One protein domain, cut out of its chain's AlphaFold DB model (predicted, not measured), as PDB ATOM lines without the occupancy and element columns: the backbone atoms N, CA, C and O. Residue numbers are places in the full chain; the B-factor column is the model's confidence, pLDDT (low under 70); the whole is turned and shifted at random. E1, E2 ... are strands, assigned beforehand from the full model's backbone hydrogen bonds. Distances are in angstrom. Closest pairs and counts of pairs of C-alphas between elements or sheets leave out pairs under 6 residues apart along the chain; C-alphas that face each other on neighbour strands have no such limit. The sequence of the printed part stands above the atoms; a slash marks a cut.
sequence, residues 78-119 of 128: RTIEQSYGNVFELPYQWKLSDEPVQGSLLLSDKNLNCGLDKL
ATOM      1  N   ARG A  78     -45.067 -24.495  33.659       71.44
ATOM      2  CA  ARG A  78     -44.930 -24.197  32.230       71.44
ATOM      3  C   ARG A  78     -43.634 -24.810  31.714       71.44
ATOM      4  O   ARG A  78     -42.561 -24.533  32.251       71.44
ATOM      5  N   THR A  79     -43.746 -25.610  30.663       69.06
ATOM      6  CA  THR A  79     -42.597 -25.987  29.846       69.06
ATOM      7  C   THR A  79     -42.271 -24.791  28.971       69.06
ATOM      8  O   THR A  79     -43.111 -24.335  28.203       69.06
ATOM      9  N   ILE A  80     -41.071 -24.251  29.123       67.94
ATOM     10  CA  ILE A  80     -40.596 -23.168  28.268       67.94
ATOM     11  C   ILE A  80     -40.256 -23.815  26.928       67.94
ATOM     12  O   ILE A  80     -39.402 -24.704  26.876       67.94
ATOM     13  N   GLU A  81     -40.963 -23.439  25.864       62.44
ATOM     14  CA  GLU A  81     -40.663 -23.968  24.540       62.44
ATOM     15  C   GLU A  81     -39.232 -23.596  24.124       62.44
ATOM     16  O   GLU A  81     -38.708 -22.532  24.465       62.44
ATOM     17  N   GLN A  82     -38.611 -24.440  23.296       57.38
ATOM     18  CA  GLN A  82     -37.315 -24.152  22.654       57.38
ATOM     19  C   GLN A  82     -37.355 -22.892  21.759       57.38
ATOM     20  O   GLN A  82     -36.323 -22.431  21.263       57.38
ATOM     21  N   SER A  83     -38.542 -22.311  21.572       59.34
ATOM     22  CA  SER A  83     -38.827 -21.034  20.917       59.34
ATOM     23  C   SER A  83     -37.955 -19.884  21.452       59.34
ATOM     24  O   SER A  83     -37.566 -18.995  20.691       59.34
ATOM     25  N   TYR A  84     -37.534 -19.957  22.719       69.31
ATOM     26  CA  TYR A  84     -36.706 -18.949  23.384       69.31
ATOM     27  C   TYR A  84     -35.193 -19.196  23.303       69.31
ATOM     28  O   TYR A  84     -34.437 -18.556  24.021       69.31
ATOM     29  N   GLY A  85     -34.716 -20.096  22.440       75.56
ATOM     30  CA  GLY A  85     -33.275 -20.343  22.326       75.56
ATOM     31  C   GLY A  85     -32.690 -20.962  23.598       75.56
ATOM     32  O   GLY A  85     -33.266 -21.901  24.150       75.56
ATOM     33  N   ASN A  86     -31.533 -20.471  24.045       81.94
ATOM     34  CA  ASN A  86     -30.869 -21.001  25.234       81.94
ATOM     35  C   ASN A  86     -31.490 -20.392  26.489       81.94
ATOM     36  O   ASN A  86     -31.322 -19.201  26.754       81.94
ATOM     37  N   VAL A  87     -32.177 -21.221  27.276       80.62
ATOM     38  CA  VAL A  87     -32.782 -20.803  28.541       80.62
ATOM     39  C   VAL A  87     -31.911 -21.256  29.705       80.62
ATOM     40  O   VAL A  87     -31.652 -22.446  29.878       80.62
ATOM     41  N   PHE A  88     -31.478 -20.298  30.515       84.44
ATOM     42  CA  PHE A  88     -30.724 -20.516  31.740       84.44
ATOM     43  C   PHE A  88     -31.643 -20.292  32.938       84.44
ATOM     44  O   PHE A  88     -32.204 -19.210  33.114       84.44
ATOM     45  N   GLU A  89     -31.791 -21.320  33.769       86.44
ATOM     46  CA  GLU A  89     -32.533 -21.239  35.023       86.44
ATOM     47  C   GLU A  89     -31.559 -20.905  36.159       86.44
ATOM     48  O   GLU A  89     -30.679 -21.700  36.492       86.44
ATOM     49  N   LEU A  90     -31.698 -19.718  36.751       88.88
ATOM     50  CA  LEU A  90     -30.943 -19.315  37.932       88.88
ATOM     51  C   LEU A  90     -31.824 -19.481  39.175       88.88
ATOM     52  O   LEU A  90     -32.821 -18.761  39.301       88.88
ATOM     53  N   PRO A  91     -31.488 -20.390  40.108       88.94
ATOM     54  CA  PRO A  91     -32.209 -20.478  41.367       88.94
ATOM     55  C   PRO A  91     -31.983 -19.196  42.171       88.94
ATOM     56  O   PRO A  91     -30.860 -18.698  42.267       88.94
ATOM     57  N   TYR A  92     -33.043 -18.669  42.774       87.38
ATOM     58  CA  TYR A  92     -32.949 -17.560  43.712       87.38
ATOM     59  C   TYR A  92     -33.706 -17.876  44.997       87.38
ATOM     60  O   TYR A  92     -34.670 -18.643  45.025       87.38
ATOM     61  N   GLN A  93     -33.257 -17.252  46.079       87.31
ATOM     62  CA  GLN A  93     -33.925 -17.300  47.365       87.31
ATOM     63  C   GLN A  93     -34.115 -15.871  47.857       87.31
ATOM     64  O   GLN A  93     -33.159 -15.098  47.928       87.31
ATOM     65  N   TRP A  94     -35.351 -15.526  48.189       84.25
ATOM     66  CA  TRP A  94     -35.721 -14.236  48.754       84.25
ATOM     67  C   TRP A  94     -36.417 -14.449  50.099       84.25
ATOM     68  O   TRP A  94     -37.088 -15.456  50.304       84.25
ATOM     69  N   LYS A  95     -36.269 -13.513  51.039       80.19
ATOM     70  CA  LYS A  95     -37.005 -13.538  52.310       80.19
ATOM     71  C   LYS A  95     -38.108 -12.491  52.259       80.19
ATOM     72  O   LYS A  95     -37.821 -11.298  52.321       80.19
ATOM     73  N   LEU A  96     -39.354 -12.936  52.119       73.75
ATOM     74  CA  LEU A  96     -40.523 -12.074  52.259       73.75
ATOM     75  C   LEU A  96     -41.235 -12.500  53.545       73.75
ATOM     76  O   LEU A  96     -41.862 -13.549  53.569       73.75
ATOM     77  N   SER A  97     -41.096 -11.698  54.605       62.69
ATOM     78  CA  SER A  97     -41.752 -11.914  55.907       62.69
ATOM     79  C   SER A  97     -41.426 -13.261  56.578       62.69
ATOM     80  O   SER A  97     -42.299 -14.110  56.704       62.69
ATOM     81  N   ASP A  98     -40.168 -13.439  57.007       77.19
ATOM     82  CA  ASP A  98     -39.597 -14.597  57.742       77.19
ATOM     83  C   ASP A  98     -39.699 -15.992  57.089       77.19
ATOM     84  O   ASP A  98     -38.914 -16.882  57.420       77.19
ATOM     85  N   GLU A  99     -40.548 -16.165  56.081       80.19
ATOM     86  CA  GLU A  99     -40.636 -17.358  55.247       80.19
ATOM     87  C   GLU A  99     -39.643 -17.247  54.066       80.19
ATOM     88  O   GLU A  99     -39.666 -16.271  53.300       80.19
ATOM     89  N   PRO A 100     -38.718 -18.211  53.888       77.88
ATOM     90  CA  PRO A 100     -37.843 -18.237  52.725       77.88
ATOM     91  C   PRO A 100     -38.640 -18.613  51.471       77.88
ATOM     92  O   PRO A 100     -39.064 -19.754  51.304       77.88
ATOM     93  N   VAL A 101     -38.777 -17.669  50.544       82.69
ATOM     94  CA  VAL A 101     -39.341 -17.916  49.216       82.69
ATOM     95  C   VAL A 101     -38.220 -18.396  48.300       82.69
ATOM     96  O   VAL A 101     -37.241 -17.683  48.069       82.69
ATOM     97  N   GLN A 102     -38.352 -19.612  47.778       86.06
ATOM     98  CA  GLN A 102     -37.478 -20.140  46.733       86.06
ATOM     99  C   GLN A 102     -38.163 -20.011  45.376       86.06
ATOM    100  O   GLN A 102     -39.361 -20.263  45.244       86.06
ATOM    101  N   GLY A 103     -37.395 -19.637  44.362       84.75
ATOM    102  CA  GLY A 103     -37.882 -19.542  42.997       84.75
ATOM    103  C   GLY A 103     -36.752 -19.649  41.988       84.75
ATOM    104  O   GLY A 103     -35.597 -19.885  42.340       84.75
ATOM    105  N   SER A 104     -37.099 -19.443  40.723       85.06
ATOM    106  CA  SER A 104     -36.135 -19.459  39.629       85.06
ATOM    107  C   SER A 104     -36.320 -18.241  38.736       85.06
ATOM    108  O   SER A 104     -37.449 -17.896  38.383       85.06
ATOM    109  N   LEU A 105     -35.214 -17.596  38.372       84.75
ATOM    110  CA  LEU A 105     -35.160 -16.584  37.325       84.75
ATOM    111  C   LEU A 105     -34.796 -17.276  36.010       84.75
ATOM    112  O   LEU A 105     -33.816 -18.015  35.945       84.75
ATOM    113  N   LEU A 106     -35.586 -17.033  34.969       81.19
ATOM    114  CA  LEU A 106     -35.361 -17.598  33.643       81.19
ATOM    115  C   LEU A 106     -34.742 -16.522  32.758       81.19
ATOM    116  O   LEU A 106     -35.354 -15.482  32.520       81.19
ATOM    117  N   LEU A 107     -33.521 -16.769  32.296       83.44
ATOM    118  CA  LEU A 107     -32.807 -15.914  31.355       83.44
ATOM    119  C   LEU A 107     -32.796 -16.592  29.992       83.44
ATOM    120  O   LEU A 107     -32.518 -17.783  29.900       83.44
ATOM    121  N   SER A 108     -33.071 -15.836  28.940       83.06
ATOM    122  CA  SER A 108     -33.034 -16.318  27.562       83.06
ATOM    123  C   SER A 108     -32.206 -15.358  26.714       83.06
ATOM    124  O   SER A 108     -32.190 -14.152  26.964       83.06
ATOM    125  N   ASP A 109     -31.501 -15.902  25.723       83.00
ATOM    126  CA  ASP A 109     -30.795 -15.123  24.701       83.00
ATOM    127  C   ASP A 109     -31.747 -14.456  23.691       83.00
ATOM    128  O   ASP A 109     -31.344 -13.561  22.945       83.00
ATOM    129  N   LYS A 110     -33.024 -14.852  23.687       80.00
ATOM    130  CA  LYS A 110     -34.104 -14.260  22.896       80.00
ATOM    131  C   LYS A 110     -35.107 -13.544  23.799       80.00
ATOM    132  O   LYS A 110     -35.184 -13.758  25.004       80.00
ATOM    133  N   ASN A 111     -35.928 -12.683  23.199       73.44
ATOM    134  CA  ASN A 111     -37.029 -12.059  23.928       73.44
ATOM    135  C   ASN A 111     -38.038 -13.124  24.378       73.44
ATOM    136  O   ASN A 111     -38.608 -13.826  23.541       73.44
ATOM    137  N   LEU A 112     -38.302 -13.174  25.687       70.44
ATOM    138  CA  LEU A 112     -39.393 -13.937  26.300       70.44
ATOM    139  C   LEU A 112     -40.741 -13.270  25.986       70.44
ATOM    140  O   LEU A 112     -41.387 -12.687  26.853       70.44
ATOM    141  N   ASN A 113     -41.134 -13.271  24.713       67.44
ATOM    142  CA  ASN A 113     -42.447 -12.802  24.299       67.44
ATOM    143  C   ASN A 113     -43.437 -13.971  24.321       67.44
ATOM    144  O   ASN A 113     -43.435 -14.789  23.406       67.44
ATOM    145  N   CYS A 114     -44.314 -13.994  25.326       62.06
ATOM    146  CA  CYS A 114     -45.356 -15.014  25.469       62.06
ATOM    147  C   CYS A 114     -46.357 -15.045  24.304       62.06
ATOM    148  O   CYS A 114     -47.046 -16.039  24.129       62.06
ATOM    149  N   GLY A 115     -46.438 -13.991  23.482       62.75
ATOM    150  CA  GLY A 115     -47.230 -14.001  22.246       62.75
ATOM    151  C   GLY A 115     -46.614 -14.831  21.111       62.75
ATOM    152  O   GLY A 115     -47.224 -14.952  20.054       62.75
ATOM    153  N   LEU A 116     -45.397 -15.357  21.296       63.41
ATOM    154  CA  LEU A 116     -44.765 -16.321  20.390       63.41
ATOM    155  C   LEU A 116     -44.938 -17.769  20.854       63.41
ATOM    156  O   LEU A 116     -44.609 -18.675  20.084       63.41
ATOM    157  N   ASP A 117     -45.409 -17.989  22.085       70.69
ATOM    158  CA  ASP A 117     -45.723 -19.334  22.552       70.69
ATOM    159  C   ASP A 117     -46.856 -19.877  21.689       70.69
ATOM    160  O   ASP A 117     -47.898 -19.239  21.569       70.69
ATOM    161  N   LYS A 118     -46.668 -21.054  21.088       73.31
ATOM    162  CA  LYS A 118     -47.784 -21.778  20.475       73.31
ATOM    163  C   LYS A 118     -48.512 -22.523  21.577       73.31
ATOM    164  O   LYS A 118     -48.317 -23.723  21.771       73.31
ATOM    165  N   LEU A 119     -49.323 -21.801  22.337       76.69
ATOM    166  CA  LEU A 119     -50.035 -22.403  23.445       76.69
ATOM    167  C   LEU A 119     -51.132 -23.328  22.914       76.69
ATOM    168  O   LEU A 119     -51.718 -23.069  21.859       76.69
TER     169      LEU A 119
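What this domain is: This is residues 78 to 119 of the 128 residues of the protein "Tol protein" of Fusarium langsethiae (UniProt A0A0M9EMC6). A long, narrow, twisted hairpin of two strands, E1 and E2, makes the length of the domain; its turn sticks out at one end, with residues 95 to 100 standing free. The two unnamed end stretches, residues 78 to 86 and 109 to 119, lie toward the hairpin's open end. The printed part has 42 residues, 20 of them in E1 and then E2, an antiparallel sheet in the order E1 - E2; the class is all strand, with under half of the residues in named elements and no named helix. It is only just loose, close to extended, with a radius of gyration of the C-alphas of 13.2 A, and spans 38 by 19 by 15 A.

How they stand to each other: E1, residues 87 to 96, and E2, residues 99 to 108, are antiparallel neighbours at 156 degrees. C-alphas 91 and 104 face each other at 4.4 A. N 88 and O 107, at 2.8 A, and N 101 and O 94, at 2.8 A, are within hydrogen-bond range.

Where its parts are: E1 is 26.4 A long from C-alpha 87 at (-32.782, -20.803, 28.541). E2 is 28.7 A long and ends at C-alpha 108 at (-33.034, -16.318, 27.562).

The domain as a whole: The farthest C-alphas, of Asp 98 and Lys 118, are 38.8 A apart. The printed part has no cut, and the E1 to E2 link is tight. Its mean pLDDT is 76.4; residues 79 to 84, 97 and 113 to 116 are under 70.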